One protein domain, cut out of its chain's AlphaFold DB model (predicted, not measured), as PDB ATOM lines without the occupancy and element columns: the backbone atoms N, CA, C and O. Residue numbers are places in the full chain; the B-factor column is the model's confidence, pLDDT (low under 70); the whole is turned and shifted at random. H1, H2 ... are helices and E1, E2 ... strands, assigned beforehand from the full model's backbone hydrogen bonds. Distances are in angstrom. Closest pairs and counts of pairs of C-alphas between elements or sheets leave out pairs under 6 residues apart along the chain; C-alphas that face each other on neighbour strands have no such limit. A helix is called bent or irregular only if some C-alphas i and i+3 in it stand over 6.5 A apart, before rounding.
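This is residues 2 to 118 of the 223 residues of the protein "4-hydroxy-3-methylbut-2-en-1-yl diphosphate synthase (Ferredoxin), chloroplastic" of Gossypium australe (UniProt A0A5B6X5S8). A strongly twisted sheet of four parallel strands, in the order E1 E2 E3 E4, has H2, H3 and H4 on one face, making two layers, while H5 runs past edge strand E4 and touches H4. H1 lies off beyond E1, away from the other helices. The printed part has 117 residues, with five named helices and four named strands in the order H1 E1 H2 E2 H3 E3 H4 E4 H5, a mixed class. It is compact, with a radius of gyration of the C-alphas of 15.1 A and spans of 42 by 28 by 23 A.

H1, residues 2 to 14, is not on the sheet. Edge strand E1, residues 20 to 22, is parallel to E2, residues 35 to 38; N 21 and O 35 are 2.8 A apart. H2, residues 23 to 28, is on the sheet, over none of its strands; its closest C-alphas to E2 are Leu 23 and Ala 36, 5.1 A. E3, residues 58 to 64, is parallel to E2, with N 36 and O 58 2.8 A apart. H3, residues 46 to 54, is on the sheet and near H2; the closest C-alphas of H3 and E3 are Ala 52 and Gly 58, 6.8 A. Edge strand E4, residues 93 to 97, is parallel to E3, with N 95 and O 61 2.8 A apart. H4, residues 71 to 87, lies over E3 and E4 on the same face as H2, at a height over the sheet of 10.2 A. H5, residues 103 to 116, only grazes the sheet and touches H4 with residues 109 to 114 alone, closest at the C-alphas of Gly 79 and Leu 113, 6.6 A. E1 H2 E2, E2 H3 E3 and E3 H4 E4 are strand-helix-strand units, two parallel neighbour strands joined through a helix, with right-handed crossovers. Every O i to N i+4 pair is within hydrogen-bond range in H1, H2, H3 and H5, and 11 of 13 in H4.

H1 begins at C-alpha 2 (-20.201, 13.722, -38.964) and is 18.2 A long. E3 is 18.8 A long. H4 is 22.6 A long and irregular, C-alphas 81 and 84 being 7.4 A apart. H5, 19.9 A long, ends at C-alpha 116 (9.062, 35.134, -53.100).

The C-alphas of Asp 3 and Asp 72, the two farthest apart, are 43.4 A apart. The printed part has no cut and no long link. The model's pLDDT is under 70 at residues 2 to 18, 32 to 33 and 40 to 44.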
ATOM      1  N   ILE A   2     -20.619  13.028 -37.723       54.31
ATOM      2  CA  ILE A   2     -20.201  13.722 -38.964       54.31
ATOM      3  C   ILE A   2     -21.288  14.661 -39.527       54.31
ATOM      4  O   ILE A   2     -21.015  15.821 -39.808       54.31
ATOM      5  N   ASP A   3     -22.546  14.217 -39.610       59.12
ATOM      6  CA  ASP A   3     -23.627  15.065 -40.146       59.12
ATOM      7  C   ASP A   3     -23.990  16.266 -39.260       59.12
ATOM      8  O   ASP A   3     -24.524  17.252 -39.763       59.12
ATOM      9  N   ILE A   4     -23.705  16.213 -37.955       65.25
ATOM     10  CA  ILE A   4     -23.934  17.348 -37.048       65.25
ATOM     11  C   ILE A   4     -22.842  18.394 -37.268       65.25
ATOM     12  O   ILE A   4     -23.154  19.571 -37.418       65.25
ATOM     13  N   ILE A   5     -21.583  17.957 -37.373       62.28
ATOM     14  CA  ILE A   5     -20.438  18.828 -37.664       62.28
ATOM     15  C   ILE A   5     -20.636  19.515 -39.017       62.28
ATOM     16  O   ILE A   5     -20.578  20.736 -39.090       62.28
ATOM     17  N   LEU A   6     -20.994  18.769 -40.064       62.31
ATOM     18  CA  LEU A   6     -21.241  19.332 -41.396       62.31
ATOM     19  C   LEU A   6     -22.414  20.319 -41.429       62.31
ATOM     20  O   LEU A   6     -22.347  21.326 -42.130       62.31
ATOM     21  N   ARG A   7     -23.487  20.065 -40.667       63.75
ATOM     22  CA  ARG A   7     -24.601  21.019 -40.535       63.75
ATOM     23  C   ARG A   7     -24.167  22.296 -39.823       63.75
ATOM     24  O   ARG A   7     -24.587  23.372 -40.235       63.75
ATOM     25  N   SER A   8     -23.337  22.182 -38.789       61.72
ATOM     26  CA  SER A   8     -22.758  23.340 -38.109       61.72
ATOM     27  C   SER A   8     -21.842  24.123 -39.049       61.72
ATOM     28  O   SER A   8     -22.056  25.313 -39.216       61.72
ATOM     29  N   LEU A   9     -20.914  23.461 -39.747       62.38
ATOM     30  CA  LEU A   9     -20.019  24.080 -40.733       62.38
ATOM     31  C   LEU A   9     -20.788  24.805 -41.841       62.38
ATOM     32  O   LEU A   9     -20.489  25.955 -42.148       62.38
ATOM     33  N   LYS A  10     -21.829  24.167 -42.389       63.84
ATOM     34  CA  LYS A  10     -22.690  24.779 -43.402       63.84
ATOM     35  C   LYS A  10     -23.371  26.048 -42.881       63.84
ATOM     36  O   LYS A  10     -23.382  27.044 -43.584       63.84
ATOM     37  N   ARG A  11     -23.849  26.049 -41.630       60.44
ATOM     38  CA  ARG A  11     -24.422  27.252 -41.003       60.44
ATOM     39  C   ARG A  11     -23.414  28.389 -40.852       60.44
ATOM     40  O   ARG A  11     -23.817  29.537 -40.969       60.44
ATOM     41  N   LEU A  12     -22.141  28.086 -40.583       65.00
ATOM     42  CA  LEU A  12     -21.085  29.104 -40.506       65.00
ATOM     43  C   LEU A  12     -20.798  29.694 -41.897       65.00
ATOM     44  O   LEU A  12     -20.718  30.906 -42.049       65.00
ATOM     45  N   ILE A  13     -20.755  28.853 -42.929       61.12
ATOM     46  CA  ILE A  13     -20.591  29.296 -44.321       61.12
ATOM     47  C   ILE A  13     -21.788  30.130 -44.790       61.12
ATOM     48  O   ILE A  13     -21.598  31.147 -45.452       61.12
ATOM     49  N   ASP A  14     -23.013  29.737 -44.426       63.12
ATOM     50  CA  ASP A  14     -24.245  30.449 -44.787       63.12
ATOM     51  C   ASP A  14     -24.291  31.875 -44.193       63.12
ATOM     52  O   ASP A  14     -24.962  32.746 -44.743       63.12
ATOM     53  N   ILE A  15     -23.547  32.141 -43.107       67.00
ATOM     54  CA  ILE A  15     -23.345  33.491 -42.542       67.00
ATOM     55  C   ILE A  15     -22.039  34.152 -43.017       67.00
ATOM     56  O   ILE A  15     -21.554  35.092 -42.389       67.00
ATOM     57  N   SER A  16     -21.456  33.666 -44.118       56.44
ATOM     58  CA  SER A  16     -20.185  34.131 -44.695       56.44
ATOM     59  C   SER A  16     -18.975  34.003 -43.759       56.44
ATOM     60  O   SER A  16     -17.956  34.667 -43.961       56.44
ATOM     61  N   MET A  17     -19.055  33.142 -42.741       61.06
ATOM     62  CA  MET A  17     -17.920  32.810 -41.892       61.06
ATOM     63  C   MET A  17     -17.153  31.639 -42.507       61.06
ATOM     64  O   MET A  17     -17.622  30.501 -42.536       61.06
ATOM     65  N   TRP A  18     -15.956  31.939 -43.007       62.75
ATOM     66  CA  TRP A  18     -15.037  30.953 -43.568       62.75
ATOM     67  C   TRP A  18     -14.641  29.937 -42.495       62.75
ATOM     68  O   TRP A  18     -14.276  30.321 -41.383       62.75
ATOM     69  N   VAL A  19     -14.690  28.643 -42.825       72.19
ATOM     70  CA  VAL A  19     -14.284  27.579 -41.897       72.19
ATOM     71  C   VAL A  19     -13.110  26.790 -42.447       72.19
ATOM     72  O   VAL A  19     -13.099  26.408 -43.618       72.19
ATOM     73  N   ILE A  20     -12.134  26.528 -41.578       76.06
ATOM     74  CA  ILE A  20     -10.994  25.666 -41.868       76.06
ATOM     75  C   ILE A  20     -11.411  24.214 -41.636       76.06
ATOM     76  O   ILE A  20     -11.888  23.855 -40.560       76.06
ATOM     77  N   THR A  21     -11.226  23.378 -42.651       73.06
ATOM     78  CA  THR A  21     -11.586  21.955 -42.632       73.06
ATOM     79  C   THR A  21     -10.419  21.099 -43.131       73.06
ATOM     80  O   THR A  21      -9.604  21.567 -43.929       73.06
ATOM     81  N   PRO A  22     -10.292  19.839 -42.687       72.62
ATOM     82  CA  PRO A  22      -9.342  18.908 -43.284       72.62
ATOM     83  C   PRO A  22      -9.695  18.621 -44.749       72.62
ATOM     84  O   PRO A  22     -10.861  18.417 -45.092       72.62
ATOM     85  N   LEU A  23      -8.684  18.515 -45.615       75.62
ATOM     86  CA  LEU A  23      -8.890  18.222 -47.036       75.62
ATOM     87  C   LEU A  23      -9.758  16.973 -47.334       75.62
ATOM     88  O   LEU A  23     -10.606  17.061 -48.225       75.62
ATOM     89  N   PRO A  24      -9.620  15.827 -46.630       76.62
ATOM     90  CA  PRO A  24     -10.456  14.651 -46.894       76.62
ATOM     91  C   PRO A  24     -11.966  14.913 -46.763       76.62
ATOM     92  O   PRO A  24     -12.768  14.327 -47.495       76.62
ATOM     93  N   GLU A  25     -12.369  15.818 -45.869       73.88
ATOM     94  CA  GLU A  25     -13.776  16.194 -45.705       73.88
ATOM     95  C   GLU A  25     -14.279  16.985 -46.919       73.88
ATOM     96  O   GLU A  25     -15.356  16.696 -47.441       73.88
ATOM     97  N   GLN A  26     -13.460  17.900 -47.447       76.81
ATOM     98  CA  GLN A  26     -13.788  18.661 -48.656       76.81
ATOM     99  C   GLN A  26     -13.860  17.794 -49.914       76.81
ATOM    100  O   GLN A  26     -14.682  18.052 -50.791       76.81
ATOM    101  N   LEU A  27     -13.042  16.742 -50.003       75.69
ATOM    102  CA  LEU A  27     -13.078  15.810 -51.134       75.69
ATOM    103  C   LEU A  27     -14.349  14.948 -51.153       75.69
ATOM    104  O   LEU A  27     -14.805  14.556 -52.225       75.69
ATOM    105  N   THR A  28     -14.926  14.648 -49.985       79.81
ATOM    106  CA  THR A  28     -16.132  13.807 -49.875       79.81
ATOM    107  C   THR A  28     -17.424  14.616 -49.940       79.81
ATOM    108  O   THR A  28     -18.390  14.182 -50.570       79.81
ATOM    109  N   LYS A  29     -17.460  15.791 -49.304       79.12
ATOM    110  CA  LYS A  29     -18.606  16.708 -49.295       79.12
ATOM    111  C   LYS A  29     -18.092  18.149 -49.422       79.12
ATOM    112  O   LYS A  29     -17.897  18.801 -48.396       79.12
ATOM    113  N   PRO A  30     -17.879  18.654 -50.651       74.88
ATOM    114  CA  PRO A  30     -17.337  19.991 -50.852       74.88
ATOM    115  C   PRO A  30     -18.297  21.038 -50.298       74.88
ATOM    116  O   PRO A  30     -19.486  21.059 -50.632       74.88
ATOM    117  N   LEU A  31     -17.762  21.909 -49.452       74.19
ATOM    118  CA  LEU A  31     -18.475  23.053 -48.919       74.19
ATOM    119  C   LEU A  31     -17.963  24.312 -49.639       74.19
ATOM    120  O   LEU A  31     -16.757  24.563 -49.620       74.19
ATOM    121  N   PRO A  32     -18.841  25.100 -50.288       67.94
ATOM    122  CA  PRO A  32     -18.418  26.328 -50.952       67.94
ATOM    123  C   PRO A  32     -17.885  27.329 -49.922       67.94
ATOM    124  O   PRO A  32     -18.402  27.389 -48.811       67.94
ATOM    125  N   ASN A  33     -16.876  28.126 -50.281       68.88
ATOM    126  CA  ASN A  33     -16.258  29.126 -49.395       68.88
ATOM    127  C   ASN A  33     -15.644  28.540 -48.102       68.88
ATOM    128  O   ASN A  33     -15.575  29.205 -47.067       68.88
ATOM    129  N   ALA A  34     -15.213  27.277 -48.133       77.81
ATOM    130  CA  ALA A  34     -14.410  26.686 -47.068       77.81
ATOM    131  C   ALA A  34     -12.909  26.857 -47.354       77.81
ATOM    132  O   ALA A  34     -12.487  27.008 -48.501       77.81
ATOM    133  N   MET A  35     -12.084  26.793 -46.311       79.81
ATOM    134  CA  MET A  35     -10.634  26.660 -46.447       79.81
ATOM    135  C   MET A  35     -10.228  25.231 -46.083       79.81
ATOM    136  O   MET A  35     -10.764  24.647 -45.137       79.81
ATOM    137  N   ALA A  36      -9.284  24.660 -46.823       82.50
ATOM    138  CA  ALA A  36      -8.767  23.323 -46.585       82.50
ATOM    139  C   ALA A  36      -7.293  23.370 -46.178       82.50
ATOM    140  O   ALA A  36      -6.470  23.937 -46.898       82.50
ATOM    141  N   LEU A  37      -6.953  22.735 -45.052       81.62
ATOM    142  CA  LEU A  37      -5.555  22.492 -44.687       81.62
ATOM    143  C   LEU A  37      -5.029  21.297 -45.475       81.62
ATOM    144  O   LEU A  37      -5.615  20.207 -45.441       81.62
ATOM    145  N   VAL A  38      -3.912  21.505 -46.166       82.25
ATOM    146  CA  VAL A  38      -3.226  20.480 -46.945       82.25
ATOM    147  C   VAL A  38      -1.805  20.310 -46.436       82.25
ATOM    148  O   VAL A  38      -1.085  21.285 -46.234       82.25
ATOM    149  N   LYS A  39      -1.395  19.058 -46.230       79.19
ATOM    150  CA  LYS A  39       0.018  18.747 -46.025       79.19
ATOM    151  C   LYS A  39       0.704  18.754 -47.397       79.19
ATOM    152  O   LYS A  39       0.162  18.122 -48.311       79.19
ATOM    153  N   PRO A  40       1.857  19.429 -47.559       65.88
ATOM    154  CA  PRO A  40       2.559  19.477 -48.844       65.88
ATOM    155  C   PRO A  40       2.966  18.088 -49.352       65.88
ATOM    156  O   PRO A  40       3.056  17.851 -50.555       65.88
ATOM    157  N   GLU A  41       3.185  17.145 -48.436       65.69
ATOM    158  CA  GLU A  41       3.574  15.781 -48.762       65.69
ATOM    159  C   GLU A  41       2.371  14.967 -49.277       65.69
ATOM    160  O   GLU A  41       1.393  14.712 -48.571       65.69
ATOM    161  N   GLY A  42       2.440  14.557 -50.546       59.59
ATOM    162  CA  GLY A  42       1.610  13.496 -51.125       59.59
ATOM    163  C   GLY A  42       0.217  13.882 -51.636       59.59
ATOM    164  O   GLY A  42      -0.384  13.079 -52.347       59.59
ATOM    165  N   THR A  43      -0.299  15.084 -51.343       61.91
ATOM    166  CA  THR A  43      -1.704  15.422 -51.681       61.91
ATOM    167  C   THR A  43      -1.871  16.626 -52.608       61.91
ATOM    168  O   THR A  43      -2.864  16.721 -53.329       61.91
ATOM    169  N   THR A  44      -0.899  17.532 -52.656       68.00
ATOM    170  CA  THR A  44      -0.958  18.742 -53.487       68.00
ATOM    171  C   THR A  44      -0.522  18.467 -54.918       68.00
ATOM    172  O   THR A  44       0.655  18.325 -55.222       68.00
ATOM    173  N   ASN A  45      -1.501  18.391 -55.818       78.31
ATOM    174  CA  ASN A  45      -1.289  18.257 -57.256       78.31
ATOM    175  C   ASN A  45      -2.272  19.144 -58.040       78.31
ATOM    176  O   ASN A  45      -3.203  19.731 -57.484       78.31
ATOM    177  N   ARG A  46      -2.088  19.218 -59.363       81.81
ATOM    178  CA  ARG A  46      -2.928  20.045 -60.246       81.81
ATOM    179  C   ARG A  46      -4.405  19.642 -60.234       81.81
ATOM    180  O   ARG A  46      -5.263  20.514 -60.340       81.81
ATOM    181  N   SER A  47      -4.715  18.356 -60.074       84.88
ATOM    182  CA  SER A  47      -6.100  17.874 -59.989       84.88
ATOM    183  C   SER A  47      -6.783  18.368 -58.719       84.88
ATOM    184  O   SER A  47      -7.932  18.806 -58.774       84.88
ATOM    185  N   LEU A  48      -6.065  18.370 -57.591       83.31
ATOM    186  CA  LEU A  48      -6.565  18.937 -56.345       83.31
ATOM    187  C   LEU A  48      -6.800  20.443 -56.476       83.31
ATOM    188  O   LEU A  48      -7.855  20.930 -56.077       83.31
ATOM    189  N   GLN A  49      -5.865  21.175 -57.085       86.06
ATOM    190  CA  GLN A  49      -6.041  22.608 -57.324       86.06
ATOM    191  C   GLN A  49      -7.257  22.893 -58.218       86.06
ATOM    192  O   GLN A  49      -8.019  23.823 -57.953       86.06
ATOM    193  N   ALA A  50      -7.466  22.099 -59.272       85.69
ATOM    194  CA  ALA A  50      -8.623  22.235 -60.152       85.69
ATOM    195  C   ALA A  50      -9.942  21.957 -59.410       85.69
ATOM    196  O   ALA A  50     -10.913  22.695 -59.584       85.69
ATOM    197  N   PHE A  51      -9.963  20.932 -58.551       85.38
ATOM    198  CA  PHE A  51     -11.095  20.647 -57.671       85.38
ATOM    199  C   PHE A  51     -11.375  21.822 -56.729       85.38
ATOM    200  O   PHE A  51     -12.501  22.312 -56.682       85.38
ATOM    201  N   ALA A  52     -10.352  22.320 -56.034       85.12
ATOM    202  CA  ALA A  52     -10.491  23.420 -55.089       85.12
ATOM    203  C   ALA A  52     -11.030  24.690 -55.765       85.12
ATOM    204  O   ALA A  52     -12.011  25.268 -55.299       85.12
ATOM    205  N   ARG A  53     -10.492  25.056 -56.939       85.19
ATOM    206  CA  ARG A  53     -10.988  26.196 -57.732       85.19
ATOM    207  C   ARG A  53     -12.445  26.028 -58.159       85.19
ATOM    208  O   ARG A  53     -13.200  26.993 -58.101       85.19
ATOM    209  N   ARG A  54     -12.861  24.817 -58.552       85.31
ATOM    210  CA  ARG A  54     -14.253  24.531 -58.954       85.31
ATOM    211  C   ARG A  54     -15.256  24.822 -57.836       85.31
ATOM    212  O   ARG A  54     -16.379  25.216 -58.136       85.31
ATOM    213  N   TYR A  55     -14.860  24.621 -56.583       82.06
ATOM    214  CA  TYR A  55     -15.722  24.800 -55.412       82.06
ATOM    215  C   TYR A  55     -15.376  26.044 -54.578       82.06
ATOM    216  O   TYR A  55     -15.904  26.188 -53.478       82.06
ATOM    217  N   ALA A  56     -14.523  26.940 -55.092       81.81
ATOM    218  CA  ALA A  56     -14.039  28.122 -54.371       81.81
ATOM    219  C   ALA A  56     -13.480  27.782 -52.973       81.81
ATOM    220  O   ALA A  56     -13.756  28.465 -51.988       81.81
ATOM    221  N   ILE A  57     -12.715  26.691 -52.893       83.62
ATOM    222  CA  ILE A  57     -12.044  26.247 -51.672       83.62
ATOM    223  C   ILE A  57     -10.635  26.832 -51.663       83.62
ATOM    224  O   ILE A  57      -9.868  26.585 -52.593       83.62
ATOM    225  N   GLY A  58     -10.286  27.568 -50.609       84.94
ATOM    226  CA  GLY A  58      -8.918  28.049 -50.410       84.94
ATOM    227  C   GLY A  58      -8.022  26.931 -49.878       84.94
ATOM    228  O   GLY A  58      -8.343  26.327 -48.856       84.94
ATOM    229  N   LEU A  59      -6.906  26.648 -50.544       87.56
ATOM    230  CA  LEU A  59      -5.935  25.643 -50.115       87.56
ATOM    231  C   LEU A  59      -4.811  26.286 -49.295       87.56
ATOM    232  O   LEU A  59      -4.064  27.128 -49.795       87.56
ATOM    233  N   ILE A  60      -4.659  25.853 -48.045       89.50
ATOM    234  CA  ILE A  60      -3.624  26.327 -47.123       89.50
ATOM    235  C   ILE A  60      -2.581  25.225 -46.937       89.50
ATOM    236  O   ILE A  60      -2.890  24.178 -46.361       89.50
ATOM    237  N   HIS A  61      -1.340  25.463 -47.365       90.00
ATOM    238  CA  HIS A  61      -0.215  24.573 -47.061       90.00
ATOM    239  C   HIS A  61       0.119  24.648 -45.577       90.00
ATOM    240  O   HIS A  61       0.636  25.656 -45.109       90.00
ATOM    241  N   HIS A  62      -0.166  23.588 -44.833       90.81
ATOM    242  CA  HIS A  62       0.129  23.502 -43.409       90.81
ATOM    243  C   HIS A  62       1.416  22.718 -43.188       90.81
ATOM    244  O   HIS A  62       1.494  21.534 -43.518       90.81
ATOM    245  N   ILE A  63       2.424  23.392 -42.636       90.75
ATOM    246  CA  ILE A  63       3.738  22.817 -42.349       90.75
ATOM    247  C   ILE A  63       3.980  22.910 -40.850       90.75
ATOM    248  O   ILE A  63       4.007  24.001 -40.283       90.75
ATOM    249  N   GLN A  64       4.162  21.750 -40.227       90.69
ATOM    250  CA  GLN A  64       4.470  21.629 -38.809       90.69
ATOM    251  C   GLN A  64       5.948  21.295 -38.650       90.69
ATOM    252  O   GLN A  64       6.430  20.325 -39.239       90.69
ATOM    253  N   PHE A  65       6.656  22.091 -37.857       91.19
ATOM    254  CA  PHE A  65       8.061  21.880 -37.539       91.19
ATOM    255  C   PHE A  65       8.220  21.243 -36.160       91.19
ATOM    256  O   PHE A  65       7.391  21.414 -35.266       91.19
ATOM    257  N   LEU A  66       9.294  20.468 -36.003       87.88
ATOM    258  CA  LEU A  66       9.665  19.871 -34.724       87.88
ATOM    259  C   LEU A  66      10.252  20.935 -33.790       87.88
ATOM    260  O   LEU A  66      10.899  21.879 -34.238       87.88
ATOM    261  N   ASN A  67      10.085  20.726 -32.485       87.56
ATOM    262  CA  ASN A  67      10.679  21.591 -31.468       87.56
ATOM    263  C   ASN A  67      12.212  21.576 -31.548       87.56
ATOM    264  O   ASN A  67      12.819  20.515 -31.703       87.56
ATOM    265  N   GLY A  68      12.831  22.738 -31.347       87.94
ATOM    266  CA  GLY A  68      14.280  22.918 -31.365       87.94
ATOM    267  C   GLY A  68      14.858  23.132 -32.763       87.94
ATOM    268  O   GLY A  68      16.076  23.070 -32.921       87.94
ATOM    269  N   ILE A  69      14.017  23.363 -33.777       91.06
ATOM    270  CA  ILE A  69      14.486  23.660 -35.130       91.06
ATOM    271  C   ILE A  69      15.184  25.022 -35.170       91.06
ATOM    272  O   ILE A  69      14.712  26.011 -34.604       91.06
ATOM    273  N   HIS A  70      16.317  25.095 -35.865       94.06
ATOM    274  CA  HIS A  70      16.972  26.372 -36.104       94.06
ATOM    275  C   HIS A  70      16.143  27.220 -37.081       94.06
ATOM    276  O   HIS A  70      15.546  26.702 -38.025       94.06
ATOM    277  N   ARG A  71      16.122  28.545 -36.890       94.12
ATOM    278  CA  ARG A  71      15.324  29.458 -37.729       94.12
ATOM    279  C   ARG A  71      15.661  29.345 -39.212       94.12
ATOM    280  O   ARG A  71      14.751  29.328 -40.036       94.12
ATOM    281  N   ASP A  72      16.942  29.219 -39.539       94.44
ATOM    282  CA  ASP A  72      17.386  29.089 -40.930       94.44
ATOM    283  C   ASP A  72      16.881  27.786 -41.560       94.44
ATOM    284  O   ASP A  72      16.356  27.801 -42.673       94.44
ATOM    285  N   ASP A  73      16.943  26.676 -40.818       94.38
ATOM    286  CA  ASP A  73      16.432  25.384 -41.281       94.38
ATOM    287  C   ASP A  73      14.918  25.439 -41.485       94.38
ATOM    288  O   ASP A  73      14.406  24.889 -42.459       94.38
ATOM    289  N   LEU A  74      14.186  26.130 -40.606       94.88
ATOM    290  CA  LEU A  74      12.749  26.335 -40.765       94.88
ATOM    291  C   LEU A  74      12.440  27.082 -42.067       94.88
ATOM    292  O   LEU A  74      11.592  26.635 -42.839       94.88
ATOM    293  N   VAL A  75      13.143  28.186 -42.343       95.12
ATOM    294  CA  VAL A  75      12.954  28.986 -43.567       95.12
ATOM    295  C   VAL A  75      13.263  28.158 -44.818       95.12
ATOM    296  O   VAL A  75      12.471  28.157 -45.766       95.12
ATOM    297  N   ILE A  76      14.375  27.418 -44.817       94.56
ATOM    298  CA  ILE A  76      14.792  26.567 -45.941       94.56
ATOM    299  C   ILE A  76      13.780  25.442 -46.176       94.56
ATOM    300  O   ILE A  76      13.356  25.215 -47.313       94.56
ATOM    301  N   ASN A  77      13.347  24.759 -45.116       93.25
ATOM    302  CA  ASN A  77      12.384  23.664 -45.214       93.25
ATOM    303  C   ASN A  77      10.994  24.160 -45.635       93.25
ATOM    304  O   ASN A  77      10.348  23.525 -46.469       93.25
ATOM    305  N   ALA A  78      10.541  25.315 -45.135       93.56
ATOM    306  CA  ALA A  78       9.294  25.942 -45.580       93.56
ATOM    307  C   ALA A  78       9.321  26.228 -47.091       93.56
ATOM    308  O   ALA A  78       8.393  25.858 -47.815       93.56
ATOM    309  N   GLY A  79      10.414  26.832 -47.574       94.00
ATOM    310  CA  GLY A  79      10.619  27.108 -48.995       94.00
ATOM    311  C   GLY A  79      10.691  25.842 -49.846       94.00
ATOM    312  O   GLY A  79      10.060  25.774 -50.898       94.00
ATOM    313  N   THR A  80      11.389  24.814 -49.370       92.56
ATOM    314  CA  THR A  80      11.541  23.539 -50.087       92.56
ATOM    315  C   THR A  80      10.209  22.797 -50.217       92.56
ATOM    316  O   THR A  80       9.891  22.288 -51.289       92.56
ATOM    317  N   ASN A  81       9.399  22.782 -49.156       90.12
ATOM    318  CA  ASN A  81       8.158  22.008 -49.117       90.12
ATOM    319  C   ASN A  81       6.984  22.684 -49.839       90.12
ATOM    320  O   ASN A  81       6.183  22.001 -50.475       90.12
ATOM    321  N   ALA A  82       6.851  24.011 -49.741       91.50
ATOM    322  CA  ALA A  82       5.714  24.733 -50.324       91.50
ATOM    323  C   ALA A  82       6.075  25.607 -51.531       91.50
ATOM    324  O   ALA A  82       5.196  25.901 -52.338       91.50
ATOM    325  N   GLY A  83       7.336  26.011 -51.696       91.81
ATOM    326  CA  GLY A  83       7.729  27.009 -52.694       91.81
ATOM    327  C   GLY A  83       7.379  26.608 -54.126       91.81
ATOM    328  O   GLY A  83       6.756  27.388 -54.841       91.81
ATOM    329  N   ALA A  84       7.704  25.376 -54.529       90.44
ATOM    330  CA  ALA A  84       7.387  24.881 -55.872       90.44
ATOM    331  C   ALA A  84       5.872  24.815 -56.124       90.44
ATOM    332  O   ALA A  84       5.403  25.224 -57.182       90.44
ATOM    333  N   HIS A  85       5.097  24.352 -55.136       91.00
ATOM    334  CA  HIS A  85       3.640  24.304 -55.241       91.00
ATOM    335  C   HIS A  85       3.042  25.706 -55.401       91.00
ATOM    336  O   HIS A  85       2.214  25.920 -56.282       91.00
ATOM    337  N   LEU A  86       3.497  26.668 -54.596       91.88
ATOM    338  CA  LEU A  86       3.022  28.050 -54.647       91.88
ATOM    339  C   LEU A  86       3.375  28.733 -55.978       91.88
ATOM    340  O   LEU A  86       2.517  29.394 -56.552       91.88
ATOM    341  N   VAL A  87       4.588  28.531 -56.506       91.38
ATOM    342  CA  VAL A  87       4.996  29.060 -57.827       91.38
ATOM    343  C   VAL A  87       4.141  28.479 -58.959       91.38
ATOM    344  O   VAL A  87       3.742  29.206 -59.866       91.38
ATOM    345  N   ASP A  88       3.785  27.196 -58.877       89.69
ATOM    346  CA  ASP A  88       2.882  26.532 -59.827       89.69
ATOM    347  C   ASP A  88       1.391  26.877 -59.602       89.69
ATOM    348  O   ASP A  88       0.510  26.310 -60.258       89.69
ATOM    349  N   ALA A  89       1.088  27.808 -58.686       87.06
ATOM    350  CA  ALA A  89      -0.260  28.199 -58.271       87.06
ATOM    351  C   ALA A  89      -1.117  27.021 -57.756       87.06
ATOM    352  O   ALA A  89      -2.338  26.978 -57.970       87.06
ATOM    353  N   ILE A  90      -0.456  26.060 -57.103       89.19
ATOM    354  CA  ILE A  90      -1.028  24.932 -56.363       89.19
ATOM    355  C   ILE A  90      -0.985  25.302 -54.872       89.19
ATOM    356  O   ILE A  90       0.013  25.075 -54.193       89.19
ATOM    357  N   GLY A  91      -2.065  25.880 -54.353       88.31
ATOM    358  CA  GLY A  91      -2.148  26.465 -53.013       88.31
ATOM    359  C   GLY A  91      -2.371  27.976 -53.044       88.31
ATOM    360  O   GLY A  91      -1.867  28.666 -53.926       88.31
ATOM    361  N   ASP A  92      -3.107  28.486 -52.059       88.38
ATOM    362  CA  ASP A  92      -3.469  29.903 -51.934       88.38
ATOM    363  C   ASP A  92      -2.754  30.582 -50.754       88.38
ATOM    364  O   ASP A  92      -2.547  31.798 -50.757       88.38
ATOM    365  N   SER A  93      -2.357  29.817 -49.733       89.94
ATOM    366  CA  SER A  93      -1.613  30.337 -48.584       89.94
ATOM    367  C   SER A  93      -0.732  29.279 -47.914       89.94
ATOM    368  O   SER A  93      -0.721  28.109 -48.303       89.94
ATOM    369  N   VAL A  94       0.017  29.707 -46.895       92.75
ATOM    370  CA  VAL A  94       0.850  28.850 -46.049       92.75
ATOM    371  C   VAL A  94       0.561  29.130 -44.574       92.75
ATOM    372  O   VAL A  94       0.333  30.276 -44.184       92.75
ATOM    373  N   LEU A  95       0.576  28.077 -43.764       92.19
ATOM    374  CA  LEU A  95       0.525  28.100 -42.311       92.19
ATOM    375  C   LEU A  95       1.765  27.372 -41.792       92.19
ATOM    376  O   LEU A  95       1.875  26.154 -41.935       92.19
ATOM    377  N   LEU A  96       2.689  28.129 -41.205       93.44
ATOM    378  CA  LEU A  96       3.876  27.597 -40.543       93.44
ATOM    379  C   LEU A  96       3.598  27.478 -39.044       93.44
ATOM    380  O   LEU A  96       3.200  28.456 -38.412       93.44
ATOM    381  N   GLU A  97       3.813  26.293 -38.484       91.00
ATOM    382  CA  GLU A  97       3.577  26.002 -37.072       91.00
ATOM    383  C   GLU A  97       4.854  25.455 -36.425       91.00
ATOM    384  O   GLU A  97       5.428  24.480 -36.904       91.00
ATOM    385  N   SER A  98       5.288  26.087 -35.332       92.06
ATOM    386  CA  SER A  98       6.400  25.648 -34.480       92.06
ATOM    387  C   SER A  98       6.114  26.118 -33.056       92.06
ATOM    388  O   SER A  98       5.764  27.282 -32.870       92.06
ATOM    389  N   LEU A  99       6.232  25.245 -32.051       87.00
ATOM    390  CA  LEU A  99       5.869  25.585 -30.661       87.00
ATOM    391  C   LEU A  99       6.918  26.454 -29.950       87.00
ATOM    392  O   LEU A  99       6.636  27.059 -28.921       87.00
ATOM    393  N   ASP A 100       8.135  26.474 -30.477       90.00
ATOM    394  CA  ASP A 100       9.334  27.082 -29.902       90.00
ATOM    395  C   ASP A 100       9.759  28.386 -30.596       90.00
ATOM    396  O   ASP A 100      10.691  29.047 -30.141       90.00
ATOM    397  N   GLN A 101       9.088  28.766 -31.687       91.06
ATOM    398  CA  GLN A 101       9.366  29.997 -32.425       91.06
ATOM    399  C   GLN A 101       8.304  31.055 -32.142       91.06
ATOM    400  O   GLN A 101       7.140  30.750 -31.885       91.06
ATOM    401  N   ASP A 102       8.703  32.324 -32.209       92.44
ATOM    402  CA  ASP A 102       7.776  33.424 -32.000       92.44
ATOM    403  C   ASP A 102       6.786  33.569 -33.167       92.44
ATOM    404  O   ASP A 102       7.088  33.295 -34.334       92.44
ATOM    405  N   PHE A 103       5.573  34.011 -32.834       90.50
ATOM    406  CA  PHE A 103       4.493  34.177 -33.803       90.50
ATOM    407  C   PHE A 103       4.857  35.167 -34.916       90.50
ATOM    408  O   PHE A 103       4.547  34.919 -36.082       90.50
ATOM    409  N   ASP A 104       5.538  36.266 -34.582       92.62
ATOM    410  CA  ASP A 104       5.912  37.290 -35.556       92.62
ATOM    411  C   ASP A 104       6.931  36.765 -36.570       92.62
ATOM    412  O   ASP A 104       6.802  37.034 -37.765       92.62
ATOM    413  N   PHE A 105       7.891  35.947 -36.147       94.25
ATOM    414  CA  PHE A 105       8.829  35.253 -37.019       94.25
ATOM    415  C   PHE A 105       8.108  34.298 -37.973       94.25
ATOM    416  O   PHE A 105       8.347  34.357 -39.183       94.25
ATOM    417  N   LEU A 106       7.197  33.457 -37.471       93.88
ATOM    418  CA  LEU A 106       6.427  32.528 -38.308       93.88
ATOM    419  C   LEU A 106       5.539  33.278 -39.312       93.88
ATOM    420  O   LEU A 106       5.500  32.938 -40.500       93.88
ATOM    421  N   ARG A 107       4.875  34.349 -38.863       93.12
ATOM    422  CA  ARG A 107       4.050  35.233 -39.694       93.12
ATOM    423  C   ARG A 107       4.879  35.915 -40.783       93.12
ATOM    424  O   ARG A 107       4.508  35.870 -41.956       93.12
ATOM    425  N   ASN A 108       6.008  36.518 -40.418       92.75
ATOM    426  CA  ASN A 108       6.902  37.195 -41.357       92.75
ATOM    427  C   ASN A 108       7.502  36.214 -42.364       92.75
ATOM    428  O   ASN A 108       7.549  36.515 -43.554       92.75
ATOM    429  N   THR A 109       7.905  35.025 -41.917       94.81
ATOM    430  CA  THR A 109       8.407  33.962 -42.797       94.81
ATOM    431  C   THR A 109       7.336  33.518 -43.789       94.81
ATOM    432  O   THR A 109       7.622  33.399 -44.979       94.81
ATOM    433  N   SER A 110       6.087  33.374 -43.340       94.50
ATOM    434  CA  SER A 110       4.949  33.034 -44.203       94.50
ATOM    435  C   SER A 110       4.712  34.091 -45.290       94.50
ATOM    436  O   SER A 110       4.590  33.750 -46.466       94.50
ATOM    437  N   PHE A 111       4.701  35.382 -44.934       93.06
ATOM    438  CA  PHE A 111       4.551  36.461 -45.920       93.06
ATOM    439  C   PHE A 111       5.746  36.574 -46.863       93.06
ATOM    440  O   PHE A 111       5.551  36.770 -48.060       93.06
ATOM    441  N   ASN A 112       6.966  36.402 -46.353       92.56
ATOM    442  CA  ASN A 112       8.167  36.395 -47.181       92.56
ATOM    443  C   ASN A 112       8.116  35.260 -48.208       92.56
ATOM    444  O   ASN A 112       8.402  35.499 -49.375       92.56
ATOM    445  N   LEU A 113       7.699  34.055 -47.803       93.62
ATOM    446  CA  LEU A 113       7.546  32.923 -48.715       93.62
ATOM    447  C   LEU A 113       6.512  33.223 -49.812       93.62
ATOM    448  O   LEU A 113       6.803  33.044 -50.992       93.62
ATOM    449  N   LEU A 114       5.339  33.751 -49.445       92.94
ATOM    450  CA  LEU A 114       4.309  34.140 -50.416       92.94
ATOM    451  C   LEU A 114       4.783  35.242 -51.376       92.94
ATOM    452  O   LEU A 114       4.440  35.204 -52.558       92.94
ATOM    453  N   GLN A 115       5.576  36.201 -50.895       90.69
ATOM    454  CA  GLN A 115       6.150  37.260 -51.728       90.69
ATOM    455  C   GLN A 115       7.202  36.710 -52.699       90.69
ATOM    456  O   GLN A 115       7.147  37.023 -53.887       90.69
ATOM    457  N   CYS A 116       8.090  35.820 -52.241       89.62
ATOM    458  CA  CYS A 116       9.062  35.134 -53.100       89.62
ATOM    459  C   CYS A 116       8.385  34.308 -54.205       89.62
ATOM    460  O   CYS A 116       8.894  34.231 -55.320       89.62
ATOM    461  N   CYS A 117       7.216  33.729 -53.917       91.38
ATOM    462  CA  CYS A 117       6.408  32.994 -54.893       91.38
ATOM    463  C   CYS A 117       5.502  33.896 -55.755       91.38
ATOM    464  O   CYS A 117       4.703  33.371 -56.524       91.38
ATOM    465  N   ARG A 118       5.588  35.231 -55.631       87.25
ATOM    466  CA  ARG A 118       4.738  36.219 -56.333       87.25
ATOM    467  C   ARG A 118       3.231  36.053 -56.083       87.25
ATOM    468  O   ARG A 118       2.410  36.520 -56.868       87.25
TER     469      ARG A 118